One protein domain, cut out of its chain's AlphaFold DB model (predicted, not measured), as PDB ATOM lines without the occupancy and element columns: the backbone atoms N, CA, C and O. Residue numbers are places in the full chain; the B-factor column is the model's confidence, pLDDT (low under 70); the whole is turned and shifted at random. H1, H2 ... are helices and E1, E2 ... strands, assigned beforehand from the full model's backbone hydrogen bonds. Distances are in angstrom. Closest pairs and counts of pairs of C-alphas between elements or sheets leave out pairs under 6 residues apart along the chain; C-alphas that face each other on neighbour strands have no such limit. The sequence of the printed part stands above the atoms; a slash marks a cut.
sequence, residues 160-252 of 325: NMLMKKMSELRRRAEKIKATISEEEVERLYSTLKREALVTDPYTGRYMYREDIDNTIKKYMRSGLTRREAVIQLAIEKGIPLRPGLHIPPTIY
ATOM      1  N   ASN A 160     -28.214 -16.545 -45.581       88.25
ATOM      2  CA  ASN A 160     -27.402 -16.219 -46.754       88.25
ATOM      3  C   ASN A 160     -26.062 -15.567 -46.387       88.25
ATOM      4  O   ASN A 160     -25.032 -15.943 -46.951       88.25
ATOM      5  N   MET A 161     -26.040 -14.642 -45.419       90.00
ATOM      6  CA  MET A 161     -24.784 -14.052 -44.937       90.00
ATOM      7  C   MET A 161     -23.865 -15.119 -44.334       90.00
ATOM      8  O   MET A 161     -22.671 -15.149 -44.636       90.00
ATOM      9  N   LEU A 162     -24.425 -16.037 -43.542       88.69
ATOM     10  CA  LEU A 162     -23.679 -17.144 -42.948       88.69
ATOM     11  C   LEU A 162     -23.104 -18.091 -44.011       88.69
ATOM     12  O   LEU A 162     -21.923 -18.428 -43.958       88.69
ATOM     13  N   MET A 163     -23.905 -18.493 -44.998       86.94
ATOM     14  CA  MET A 163     -23.458 -19.388 -46.071       86.94
ATOM     15  C   MET A 163     -22.402 -18.732 -46.962       86.94
ATOM     16  O   MET A 163     -21.407 -19.373 -47.317       86.94
ATOM     17  N   LYS A 164     -22.557 -17.435 -47.260       90.50
ATOM     18  CA  LYS A 164     -21.528 -16.645 -47.944       90.50
ATOM     19  C   LYS A 164     -20.223 -16.664 -47.146       90.50
ATOM     20  O   LYS A 164     -19.179 -16.990 -47.716       90.50
ATOM     21  N   LYS A 165     -20.280 -16.429 -45.831       91.88
ATOM     22  CA  LYS A 165     -19.099 -16.464 -44.956       91.88
ATOM     23  C   LYS A 165     -18.444 -17.844 -44.882       91.88
ATOM     24  O   LYS A 165     -17.226 -17.951 -44.976       91.88
ATOM     25  N   MET A 166     -19.236 -18.911 -44.821       86.81
ATOM     26  CA  MET A 166     -18.733 -20.289 -44.873       86.81
ATOM     27  C   MET A 166     -17.970 -20.576 -46.172       86.81
ATOM     28  O   MET A 166     -16.918 -21.213 -46.139       86.81
ATOM     29  N   SER A 167     -18.469 -20.100 -47.317       84.25
ATOM     30  CA  SER A 167     -17.777 -20.271 -48.602       84.25
ATOM     31  C   SER A 167     -16.446 -19.512 -48.650       84.25
ATOM     32  O   SER A 167     -15.440 -20.053 -49.114       84.25
ATOM     33  N   GLU A 168     -16.408 -18.301 -48.088       91.69
ATOM     34  CA  GLU A 168     -15.189 -17.508 -47.945       91.69
ATOM     35  C   GLU A 168     -14.156 -18.222 -47.061       91.69
ATOM     36  O   GLU A 168     -12.999 -18.371 -47.463       91.69
ATOM     37  N   LEU A 169     -14.574 -18.727 -45.898       85.38
ATOM     38  CA  LEU A 169     -13.707 -19.478 -44.992       85.38
ATOM     39  C   LEU A 169     -13.173 -20.762 -45.628       85.38
ATOM     40  O   LEU A 169     -11.990 -21.057 -45.480       85.38
ATOM     41  N   ARG A 170     -13.994 -21.496 -46.389       85.69
ATOM     42  CA  ARG A 170     -13.526 -22.677 -47.137       85.69
ATOM     43  C   ARG A 170     -12.464 -22.302 -48.162       85.69
ATOM     44  O   ARG A 170     -11.428 -22.952 -48.227       85.69
ATOM     45  N   ARG A 171     -12.665 -21.213 -48.909       89.81
ATOM     46  CA  ARG A 171     -11.668 -20.719 -49.870       89.81
ATOM     47  C   ARG A 171     -10.357 -20.318 -49.182       89.81
ATOM     48  O   ARG A 171      -9.282 -20.590 -49.712       89.81
ATOM     49  N   ARG A 172     -10.429 -19.687 -48.005       88.38
ATOM     50  CA  ARG A 172      -9.246 -19.344 -47.195       88.38
ATOM     51  C   ARG A 172      -8.540 -20.595 -46.667       88.38
ATOM     52  O   ARG A 172      -7.317 -20.657 -46.745       88.38
ATOM     53  N   ALA A 173      -9.294 -21.584 -46.191       86.88
ATOM     54  CA  ALA A 173      -8.768 -22.866 -45.729       86.88
ATOM     55  C   ALA A 173      -8.024 -23.610 -46.846       86.88
ATOM     56  O   ALA A 173      -6.897 -24.042 -46.629       86.88
ATOM     57  N   GLU A 174      -8.593 -23.674 -48.053       88.44
ATOM     58  CA  GLU A 174      -7.925 -24.270 -49.219       88.44
ATOM     59  C   GLU A 174      -6.653 -23.510 -49.604       88.44
ATOM     60  O   GLU A 174      -5.606 -24.112 -49.840       88.44
ATOM     61  N   LYS A 175      -6.694 -22.170 -49.589       92.25
ATOM     62  CA  LYS A 175      -5.494 -21.358 -49.834       92.25
ATOM     63  C   LYS A 175      -4.406 -21.650 -48.799       92.25
ATOM     64  O   LYS A 175      -3.247 -21.797 -49.170       92.25
ATOM     65  N   ILE A 176      -4.771 -21.774 -47.524       88.62
ATOM     66  CA  ILE A 176      -3.829 -22.096 -46.445       88.62
ATOM     67  C   ILE A 176      -3.265 -23.502 -46.618       88.62
ATOM     68  O   ILE A 176      -2.047 -23.661 -46.564       88.62
ATOM     69  N   LYS A 177      -4.120 -24.486 -46.916       88.19
ATOM     70  CA  LYS A 177      -3.719 -25.863 -47.219       88.19
ATOM     71  C   LYS A 177      -2.690 -25.906 -48.349       88.19
ATOM     72  O   LYS A 177      -1.693 -26.611 -48.221       88.19
ATOM     73  N   ALA A 178      -2.884 -25.109 -49.400       89.81
ATOM     74  CA  ALA A 178      -1.952 -24.996 -50.520       89.81
ATOM     75  C   ALA A 178      -0.630 -24.300 -50.142       89.81
ATOM     76  O   ALA A 178       0.431 -24.717 -50.601       89.81
ATOM     77  N   THR A 179      -0.666 -23.284 -49.273       93.31
ATOM     78  CA  THR A 179       0.530 -22.518 -48.861       93.31
ATOM     79  C   THR A 179       1.322 -23.117 -47.698       93.31
ATOM     80  O   THR A 179       2.374 -22.579 -47.365       93.31
ATOM     81  N   ILE A 180       0.821 -24.177 -47.059       92.56
ATOM     82  CA  ILE A 180       1.507 -24.829 -45.938       92.56
ATOM     83  C   ILE A 180       2.881 -25.347 -46.381       92.56
ATOM     84  O   ILE A 180       2.984 -26.064 -47.381       92.56
ATOM     85  N   SER A 181       3.931 -24.972 -45.653       94.88
ATOM     86  CA  SER A 181       5.289 -25.447 -45.940       94.88
ATOM     87  C   SER A 181       5.488 -26.882 -45.444       94.88
ATOM     88  O   SER A 181       4.831 -27.311 -44.498       94.88
ATOM     89  N   GLU A 182       6.424 -27.629 -46.033       95.38
ATOM     90  CA  GLU A 182       6.771 -28.981 -45.551       95.38
ATOM     91  C   GLU A 182       7.222 -28.972 -44.074       95.38
ATOM     92  O   GLU A 182       6.892 -29.875 -43.310       95.38
ATOM     93  N   GLU A 183       7.884 -27.903 -43.621       95.69
ATOM     94  CA  GLU A 183       8.247 -27.718 -42.209       95.69
ATOM     95  C   GLU A 183       7.023 -27.543 -41.293       95.69
ATOM     96  O   GLU A 183       7.007 -28.024 -40.158       95.69
ATOM     97  N   GLU A 184       5.979 -26.840 -41.746       94.12
ATOM     98  CA  GLU A 184       4.701 -26.751 -41.023       94.12
ATOM     99  C   GLU A 184       4.010 -28.122 -40.955       94.12
ATOM    100  O   GLU A 184       3.482 -28.483 -39.902       94.12
ATOM    101  N   VAL A 185       4.067 -28.911 -42.033       95.19
ATOM    102  CA  VAL A 185       3.524 -30.282 -42.068       95.19
ATOM    103  C   VAL A 185       4.231 -31.177 -41.053       95.19
ATOM    104  O   VAL A 185       3.563 -31.891 -40.305       95.19
ATOM    105  N   GLU A 186       5.560 -31.120 -40.964       96.19
ATOM    106  CA  GLU A 186       6.294 -31.927 -39.983       96.19
ATOM    107  C   GLU A 186       6.051 -31.488 -38.539       96.19
ATOM    108  O   GLU A 186       5.967 -32.319 -37.627       96.19
ATOM    109  N   ARG A 187       5.852 -30.185 -38.311       95.12
ATOM    110  CA  ARG A 187       5.398 -29.692 -37.005       95.12
ATOM    111  C   ARG A 187       4.022 -30.252 -36.646       95.12
ATOM    112  O   ARG A 187       3.846 -30.703 -35.518       95.12
ATOM    113  N   LEU A 188       3.075 -30.285 -37.586       94.69
ATOM    114  CA  LEU A 188       1.751 -30.884 -37.369       94.69
ATOM    115  C   LEU A 188       1.842 -32.378 -37.059       94.69
ATOM    116  O   LEU A 188       1.216 -32.844 -36.109       94.69
ATOM    117  N   TYR A 189       2.656 -33.118 -37.807       95.69
ATOM    118  CA  TYR A 189       2.897 -34.537 -37.560       95.69
ATOM    119  C   TYR A 189       3.511 -34.796 -36.173       95.69
ATOM    120  O   TYR A 189       3.086 -35.701 -35.453       95.69
ATOM    121  N   SER A 190       4.462 -33.961 -35.756       95.12
ATOM    122  CA  SER A 190       5.070 -34.038 -34.424       95.12
ATOM    123  C   SER A 190       4.060 -33.748 -33.305       95.12
ATOM    124  O   SER A 190       4.070 -34.424 -32.274       95.12
ATOM    125  N   THR A 191       3.165 -32.776 -33.507       94.25
ATOM    126  CA  THR A 191       2.068 -32.470 -32.572       94.25
ATOM    127  C   THR A 191       1.080 -33.627 -32.481       94.25
ATOM    128  O   THR A 191       0.771 -34.066 -31.377       94.25
ATOM    129  N   LEU A 192       0.671 -34.190 -33.623       94.19
ATOM    130  CA  LEU A 192      -0.167 -35.389 -33.698       94.19
ATOM    131  C   LEU A 192       0.429 -36.538 -32.874       94.19
ATOM    132  O   LEU A 192      -0.263 -37.130 -32.048       94.19
ATOM    133  N   LYS A 193       1.731 -36.814 -33.042       93.44
ATOM    134  CA  LYS A 193       2.445 -37.826 -32.245       93.44
ATOM    135  C   LYS A 193       2.373 -37.545 -30.758       93.44
ATOM    136  O   LYS A 193       2.096 -38.464 -29.997       93.44
ATOM    137  N   ARG A 194       2.593 -36.297 -30.348       91.44
ATOM    138  CA  ARG A 194       2.555 -35.902 -28.938       91.44
ATOM    139  C   ARG A 194       1.169 -36.077 -28.322       91.44
ATOM    140  O   ARG A 194       1.085 -36.570 -27.207       91.44
ATOM    141  N   GLU A 195       0.109 -35.709 -29.033       90.19
ATOM    142  CA  GLU A 195      -1.270 -35.846 -28.544       90.19
ATOM    143  C   GLU A 195      -1.754 -37.300 -28.502       90.19
ATOM    144  O   GLU A 195      -2.588 -37.650 -27.670       90.19
ATOM    145  N   ALA A 196      -1.220 -38.170 -29.363       90.44
ATOM    146  CA  ALA A 196      -1.522 -39.598 -29.310       90.44
ATOM    147  C   ALA A 196      -0.779 -40.338 -28.188       90.44
ATOM    148  O   ALA A 196      -1.103 -41.502 -27.935       90.44
ATOM    149  N   LEU A 197       0.207 -39.715 -27.530       90.19
ATOM    150  CA  LEU A 197       0.864 -40.312 -26.372       90.19
ATOM    151  C   LEU A 197      -0.101 -40.315 -25.189       90.19
ATOM    152  O   LEU A 197      -0.535 -39.274 -24.703       90.19
ATOM    153  N   VAL A 198      -0.392 -41.511 -24.701       87.06
ATOM    154  CA  VAL A 198      -1.144 -41.734 -23.473       87.06
ATOM    155  C   VAL A 198      -0.239 -42.480 -22.508       87.06
ATOM    156  O   VAL A 198       0.469 -43.415 -22.887       87.06
ATOM    157  N   THR A 199      -0.234 -42.048 -21.253       86.75
ATOM    158  CA  THR A 199       0.476 -42.754 -20.189       86.75
ATOM    159  C   THR A 199      -0.290 -44.026 -19.853       86.75
ATOM    160  O   THR A 199      -1.463 -43.964 -19.484       86.75
ATOM    161  N   ASP A 200       0.364 -45.176 -19.987       85.00
ATOM    162  CA  ASP A 200      -0.190 -46.455 -19.561       85.00
ATOM    163  C   ASP A 200      -0.353 -46.446 -18.028       85.00
ATOM    164  O   ASP A 200       0.640 -46.260 -17.313       85.00
ATOM    165  N   PRO A 201      -1.579 -46.636 -17.501       87.56
ATOM    166  CA  PRO A 201      -1.839 -46.562 -16.066       87.56
ATOM    167  C   PRO A 201      -1.149 -47.672 -15.263       87.56
ATOM    168  O   PRO A 201      -0.968 -47.511 -14.058       87.56
ATOM    169  N   TYR A 202      -0.760 -48.782 -15.895       90.88
ATOM    170  CA  TYR A 202      -0.152 -49.928 -15.216       90.88
ATOM    171  C   TYR A 202       1.372 -49.882 -15.239       90.88
ATOM    172  O   TYR A 202       2.017 -50.247 -14.259       90.88
ATOM    173  N   THR A 203       1.962 -49.445 -16.354       90.56
ATOM    174  CA  THR A 203       3.424 -49.438 -16.519       90.56
ATOM    175  C   THR A 203       4.056 -48.068 -16.290       90.56
ATOM    176  O   THR A 203       5.276 -47.981 -16.143       90.56
ATOM    177  N   GLY A 204       3.261 -46.992 -16.296       87.94
ATOM    178  CA  GLY A 204       3.743 -45.610 -16.249       87.94
ATOM    179  C   GLY A 204       4.525 -45.182 -17.497       87.94
ATOM    180  O   GLY A 204       5.085 -44.085 -17.525       87.94
ATOM    181  N   ARG A 205       4.598 -46.032 -18.531       86.31
ATOM    182  CA  ARG A 205       5.297 -45.734 -19.785       86.31
ATOM    183  C   ARG A 205       4.357 -45.027 -20.755       86.31
ATOM    184  O   ARG A 205       3.153 -45.269 -20.771       86.31
ATOM    185  N   TYR A 206       4.919 -44.170 -21.600       81.25
ATOM    186  CA  TYR A 206       4.171 -43.564 -22.694       81.25
ATOM    187  C   TYR A 206       3.937 -44.593 -23.798       81.25
ATOM    188  O   TYR A 206       4.887 -45.194 -24.306       81.25
ATOM    189  N   MET A 207       2.681 -44.771 -24.188       82.56
ATOM    190  CA  MET A 207       2.283 -45.587 -25.328       82.56
ATOM    191  C   MET A 207       1.483 -44.736 -26.309       82.56
ATOM    192  O   MET A 207       0.793 -43.796 -25.921       82.56
ATOM    193  N   TYR A 208       1.564 -45.062 -27.597       80.12
ATOM    194  CA  TYR A 208       0.698 -44.434 -28.588       80.12
ATOM    195  C   TYR A 208      -0.685 -45.071 -28.508       80.12
ATOM    196  O   TYR A 208      -0.833 -46.274 -28.721       80.12
ATOM    197  N   ARG A 209      -1.704 -44.260 -28.215       75.25
ATOM    198  CA  ARG A 209      -3.109 -44.694 -28.216       75.25
ATOM    199  C   ARG A 209      -3.565 -45.132 -29.602       75.25
ATOM    200  O   ARG A 209      -4.408 -46.011 -29.733       75.25
ATOM    201  N   GLU A 210      -3.015 -44.489 -30.622       81.00
ATOM    202  CA  GLU A 210      -3.329 -44.734 -32.018       81.00
ATOM    203  C   GLU A 210      -2.049 -44.758 -32.843       81.00
ATOM    204  O   GLU A 210      -1.151 -43.932 -32.661       81.00
ATOM    205  N   ASP A 211      -1.987 -45.693 -33.785       90.56
ATOM    206  CA  ASP A 211      -0.905 -45.757 -34.752       90.56
ATOM    207  C   ASP A 211      -1.141 -44.720 -35.861       90.56
ATOM    208  O   ASP A 211      -1.822 -44.950 -36.872       90.56
ATOM    209  N   ILE A 212      -0.594 -43.530 -35.623       94.06
ATOM    210  CA  ILE A 212      -0.655 -42.384 -36.534       94.06
ATOM    211  C   ILE A 212      -0.075 -42.747 -37.899       94.06
ATOM    212  O   ILE A 212      -0.639 -42.373 -38.928       94.06
ATOM    213  N   ASP A 213       1.016 -43.514 -37.927       95.25
ATOM    214  CA  ASP A 213       1.710 -43.865 -39.162       95.25
ATOM    215  C   ASP A 213       0.868 -44.810 -40.018       95.25
ATOM    216  O   ASP A 213       0.775 -44.638 -41.239       95.25
ATOM    217  N   ASN A 214       0.177 -45.763 -39.394       95.44
ATOM    218  CA  ASN A 214      -0.791 -46.608 -40.089       95.44
ATOM    219  C   ASN A 214      -2.006 -45.819 -40.593       95.44
ATOM    220  O   ASN A 214      -2.476 -46.072 -41.708       95.44
ATOM    221  N   THR A 215      -2.477 -44.828 -39.836       95.69
ATOM    222  CA  THR A 215      -3.586 -43.958 -40.263       95.69
ATOM    223  C   THR A 215      -3.193 -43.092 -41.465       95.69
ATOM    224  O   THR A 215      -3.922 -43.039 -42.457       95.69
ATOM    225  N   ILE A 216      -1.994 -42.505 -41.456       96.62
ATOM    226  CA  ILE A 216      -1.448 -41.757 -42.600       96.62
ATOM    227  C   ILE A 216      -1.290 -42.672 -43.819       96.62
ATOM    228  O   ILE A 216      -1.730 -42.319 -44.913       96.62
ATOM    229  N   LYS A 217      -0.737 -43.882 -43.646       97.25
ATOM    230  CA  LYS A 217      -0.627 -44.871 -44.735       97.25
ATOM    231  C   LYS A 217      -1.993 -45.239 -45.316       97.25
ATOM    232  O   LYS A 217      -2.099 -45.425 -46.527       97.25
ATOM    233  N   LYS A 218      -3.042 -45.331 -44.489       97.00
ATOM    234  CA  LYS A 218      -4.417 -45.580 -44.949       97.00
ATOM    235  C   LYS A 218      -4.912 -44.451 -45.857       97.00
ATOM    236  O   LYS A 218      -5.420 -44.749 -46.935       97.00
ATOM    237  N   TYR A 219      -4.697 -43.188 -45.484       95.69
ATOM    238  CA  TYR A 219      -5.030 -42.046 -46.346       95.69
ATOM    239  C   TYR A 219      -4.217 -42.026 -47.642       95.69
ATOM    240  O   TYR A 219      -4.765 -41.779 -48.718       95.69
ATOM    241  N   MET A 220      -2.935 -42.379 -47.576       97.00
ATOM    242  CA  MET A 220      -2.104 -42.477 -48.777       97.00
ATOM    243  C   MET A 220      -2.605 -43.554 -49.746       97.00
ATOM    244  O   MET A 220      -2.640 -43.330 -50.954       97.00
ATOM    245  N   ARG A 221      -3.087 -44.697 -49.236       96.50
ATOM    246  CA  ARG A 221      -3.716 -45.743 -50.066       96.50
ATOM    247  C   ARG A 221      -5.015 -45.285 -50.737       96.50
ATOM    248  O   ARG A 221      -5.364 -45.837 -51.773       96.50
ATOM    249  N   SER A 222      -5.709 -44.285 -50.188       95.44
ATOM    250  CA  SER A 222      -6.867 -43.650 -50.841       95.44
ATOM    251  C   SER A 222      -6.498 -42.569 -51.867       95.44
ATOM    252  O   SER A 222      -7.389 -41.922 -52.408       95.44
ATOM    253  N   GLY A 223      -5.205 -42.378 -52.151       95.44
ATOM    254  CA  GLY A 223      -4.714 -41.453 -53.175       95.44
ATOM    255  C   GLY A 223      -4.288 -40.078 -52.659       95.44
ATOM    256  O   GLY A 223      -3.950 -39.223 -53.470       95.44
ATOM    257  N   LEU A 224      -4.278 -39.849 -51.340       94.88
ATOM    258  CA  LEU A 224      -3.752 -38.608 -50.766       94.88
ATOM    259  C   LEU A 224      -2.217 -38.632 -50.751       94.88
ATOM    260  O   LEU A 224      -1.591 -39.657 -50.475       94.88
ATOM    261  N   THR A 225      -1.585 -37.482 -50.964       96.75
ATOM    262  CA  THR A 225      -0.150 -37.329 -50.681       96.75
ATOM    263  C   THR A 225       0.117 -37.431 -49.173       96.75
ATOM    264  O   THR A 225      -0.778 -37.200 -48.358       96.75
ATOM    265  N   ARG A 226       1.360 -37.734 -48.756       96.38
ATOM    266  CA  ARG A 226       1.729 -37.757 -47.322       96.38
ATOM    267  C   ARG A 226       1.364 -36.439 -46.629       96.38
ATOM    268  O   ARG A 226       0.789 -36.458 -45.546       96.38
ATOM    269  N   ARG A 227       1.648 -35.311 -47.287       96.06
ATOM    270  CA  ARG A 227       1.281 -33.968 -46.823       96.06
ATOM    271  C   ARG A 227      -0.222 -33.834 -46.592       96.06
ATOM    272  O   ARG A 227      -0.642 -33.409 -45.520       96.06
ATOM    273  N   GLU A 228      -1.038 -34.214 -47.569       94.19
ATOM    274  CA  GLU A 228      -2.496 -34.138 -47.443       94.19
ATOM    275  C   GLU A 228      -3.037 -35.092 -46.381       94.19
ATOM    276  O   GLU A 228      -3.948 -34.713 -45.653       94.19
ATOM    277  N   ALA A 229      -2.459 -36.287 -46.252       95.75
ATOM    278  CA  ALA A 229      -2.824 -37.265 -45.233       95.75
ATOM    279  C   ALA A 229      -2.549 -36.751 -43.809       95.75
ATOM    280  O   ALA A 229      -3.401 -36.896 -42.935       95.75
ATOM    281  N   VAL A 230      -1.397 -36.109 -43.575       95.94
ATOM    282  CA  VAL A 230      -1.073 -35.478 -42.281       95.94
ATOM    283  C   VAL A 230      -2.048 -34.343 -41.974       95.94
ATOM    284  O   VAL A 230      -2.577 -34.273 -40.868       95.94
ATOM    285  N   ILE A 231      -2.323 -33.479 -42.956       94.00
ATOM    286  CA  ILE A 231      -3.274 -32.371 -42.798       94.00
ATOM    287  C   ILE A 231      -4.681 -32.902 -42.495       94.00
ATOM    288  O   ILE A 231      -5.332 -32.410 -41.577       94.00
ATOM    289  N   GLN A 232      -5.140 -33.916 -43.228       92.12
ATOM    290  CA  GLN A 232      -6.451 -34.537 -43.037       92.12
ATOM    291  C   GLN A 232      -6.584 -35.168 -41.646       92.12
ATOM    292  O   GLN A 232      -7.608 -34.999 -40.988       92.12
ATOM    293  N   LEU A 233      -5.534 -35.834 -41.164       94.50
ATOM    294  CA  LEU A 233      -5.526 -36.413 -39.825       94.50
ATOM    295  C   LEU A 233      -5.516 -35.335 -38.730       94.50
ATOM    296  O   LEU A 233      -6.239 -35.460 -37.744       94.50
ATOM    297  N   ALA A 234      -4.750 -34.254 -38.907       93.25
ATOM    298  CA  ALA A 234      -4.760 -33.113 -37.988       93.25
ATOM    299  C   ALA A 234      -6.161 -32.483 -37.888       93.25
ATOM    300  O   ALA A 234      -6.645 -32.227 -36.788       93.25
ATOM    301  N   ILE A 235      -6.836 -32.321 -39.030       88.75
ATOM    302  CA  ILE A 235      -8.226 -31.856 -39.132       88.75
ATOM    303  C   ILE A 235      -9.179 -32.758 -38.334       88.75
ATOM    304  O   ILE A 235      -9.979 -32.266 -37.540       88.75
ATOM    305  N   GLU A 236      -9.081 -34.076 -38.506       90.12
ATOM    306  CA  GLU A 236      -9.935 -35.045 -37.805       90.12
ATOM    307  C   GLU A 236      -9.713 -35.063 -36.294       90.12
ATOM    308  O   GLU A 236     -10.653 -35.300 -35.535       90.12
ATOM    309  N   LYS A 237      -8.484 -34.778 -35.856       90.38
ATOM    310  CA  LYS A 237      -8.132 -34.633 -34.441       90.38
ATOM    311  C   LYS A 237      -8.452 -33.252 -33.867       90.38
ATOM    312  O   LYS A 237      -8.288 -33.052 -32.671       90.38
ATOM    313  N   GLY A 238      -8.944 -32.318 -34.684       87.50
ATOM    314  CA  GLY A 238      -9.259 -30.957 -34.248       87.50
ATOM    315  C   GLY A 238      -8.022 -30.096 -33.976       87.50
ATOM    316  O   GLY A 238      -8.132 -29.071 -33.305       87.50
ATOM    317  N   ILE A 239      -6.855 -30.482 -34.498       88.62
ATOM    318  CA  ILE A 239      -5.615 -29.717 -34.356       88.62
ATOM    319  C   ILE A 239      -5.654 -28.545 -35.350       88.62
ATOM    320  O   ILE A 239      -5.770 -28.763 -36.562       88.62
ATOM    321  N   PRO A 240      -5.547 -27.287 -34.887       82.69
ATOM    322  CA  PRO A 240      -5.594 -26.131 -35.771       82.69
ATOM    323  C   PRO A 240      -4.346 -26.081 -36.662       82.69
ATOM    324  O   PRO A 240      -3.221 -26.088 -36.167       82.69
ATOM    325  N   LEU A 241      -4.529 -25.962 -37.985       84.69
ATOM    326  CA  LEU A 241      -3.396 -25.841 -38.918       84.69
ATOM    327  C   LEU A 241      -2.624 -24.525 -38.722       84.69
ATOM    328  O   LEU A 241      -1.418 -24.463 -38.946       84.69
ATOM    329  N   ARG A 242      -3.328 -23.467 -38.303       80.25
ATOM    330  CA  ARG A 242      -2.771 -22.185 -37.852       80.25
ATOM    331  C   ARG A 242      -3.611 -21.630 -36.701       80.25
ATOM    332  O   ARG A 242      -4.816 -21.897 -36.662       80.25
ATOM    333  N   PRO A 243      -3.025 -20.822 -35.795       73.00
ATOM    334  CA  PRO A 243      -3.782 -20.169 -34.734       73.00
ATOM    335  C   PRO A 243      -4.996 -19.415 -35.295       73.00
ATOM    336  O   PRO A 243      -4.851 -18.525 -36.131       73.00
ATOM    337  N   GLY A 244      -6.194 -19.785 -34.838       65.88
ATOM    338  CA  GLY A 244      -7.443 -19.103 -35.187       65.88
ATOM    339  C   GLY A 244      -8.154 -19.570 -36.462       65.88
ATOM    340  O   GLY A 244      -9.107 -18.903 -36.860       65.88
ATOM    341  N   LEU A 245      -7.748 -20.680 -37.093       66.62
ATOM    342  CA  LEU A 245      -8.495 -21.258 -38.217       66.62
ATOM    343  C   LEU A 245      -8.683 -22.775 -38.078       66.62
ATOM    344  O   LEU A 245      -7.735 -23.543 -38.249       66.62
ATOM    345  N   HIS A 246      -9.924 -23.198 -37.834       70.56
ATOM    346  CA  HIS A 246     -10.325 -24.602 -37.919       70.56
ATOM    347  C   HIS A 246     -10.545 -25.004 -39.377       70.56
ATOM    348  O   HIS A 246     -11.068 -24.232 -40.188       70.56
ATOM    349  N   ILE A 247     -10.139 -26.223 -39.718       76.12
ATOM    350  CA  ILE A 247     -10.356 -26.817 -41.034       76.12
ATOM    351  C   ILE A 247     -10.985 -28.199 -40.789       76.12
ATOM    352  O   ILE A 247     -10.454 -28.924 -39.959       76.12
ATOM    353  N   PRO A 248     -12.104 -28.556 -41.452       78.19
ATOM    354  CA  PRO A 248     -12.952 -27.644 -42.213       78.19
ATOM    355  C   PRO A 248     -13.508 -26.537 -41.298       78.19
ATOM    356  O   PRO A 248     -13.739 -26.781 -40.113       78.19
ATOM    357  N   PRO A 249     -13.735 -25.323 -41.828       81.12
ATOM    358  CA  PRO A 249     -14.342 -24.265 -41.039       81.12
ATOM    359  C   PRO A 249     -15.713 -24.724 -40.553       81.12
ATOM    360  O   PRO A 249     -16.518 -25.269 -41.322       81.12
ATOM    361  N   THR A 250     -15.969 -24.513 -39.272       83.62
ATOM    362  CA  THR A 250     -17.241 -24.839 -38.641       83.62
ATOM    363  C   THR A 250     -18.231 -23.691 -38.834       83.62
ATOM    364  O   THR A 250     -17.856 -22.543 -39.082       83.62
ATOM    365  N   ILE A 251     -19.526 -23.979 -38.672       82.44
ATOM    366  CA  ILE A 251     -20.554 -22.925 -38.648       82.44
ATOM    367  C   ILE A 251     -20.277 -21.926 -37.510       82.44
ATOM    368  O   ILE A 251     -20.574 -20.738 -37.645       82.44
ATOM    369  N   TYR A 252     -19.659 -22.389 -36.419       84.12
ATOM    370  CA  TYR A 252     -19.239 -21.543 -35.310       84.12
ATOM    371  C   TYR A 252     -18.183 -20.517 -35.719       84.12
ATOM    372  O   TYR A 252     -18.336 -19.333 -35.414       84.12
TER     373      TYR A 252
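What this domain is: This is residues 160 to 252 of the 325 residues of an uncharacterized protein of Candidatus Bathyarchaeota archaeon (UniProt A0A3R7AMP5). Three crossed helices make the core, with H2 and H3 both packed on H4; the long helix H1 makes one end of an elongated model, and the small hairpin of E1 and E2 makes the other. The 93 printed residues hold four named helices and two named strands in the order H1, H2, E1, E2, H3, H4, with the two strands antiparallel. The class is mostly helix, and the whole is loose, with a radius of gyration of the C-alphas of 15.5 A and spans of 54 by 28 by 23 A.

Where its parts are: Find C-alpha 160 at (-27.402, -16.219, -46.754); from there H1, residues 160 to 179, runs 28.7 A. H2, residues 182 to 196, covers 21.1 A. Then come E1, residues 197 to 199, and E2, residues 206 to 208. H3, residues 212 to 221, covers 14.3 A, and H4, residues 226 to 236, covers 15.3 A to C-alpha 236 at (-9.935, -35.045, -37.805).

How they stand to each other: Look first at Tyr 219 and Ala 229, the closest C-alphas of H3 and H4, 5.4 A apart; these helices touch at a steep tilt of 63 degrees, opposite ways. H2 touches H4, closest at the C-alphas of Tyr 189 and Val 230, 6.2 A. H1 is close to H4 but not clearly touching, 7.9 A between the C-alphas of Lys 177 and Ile 231. In the hairpin, N 198 and O 207 are within hydrogen-bond range at 2.8 A. In H1, H2, H3 and H4 every O i to N i+4 pair is within that range.

The domain as a whole: The C-alphas farthest apart, of Asn 160 and Thr 203, are 54.5 A apart. The printed part has no cut and no long link between named elements. Residues 237 to 252 hold no named element; there pLDDT falls under 70 at residues 244 to 245.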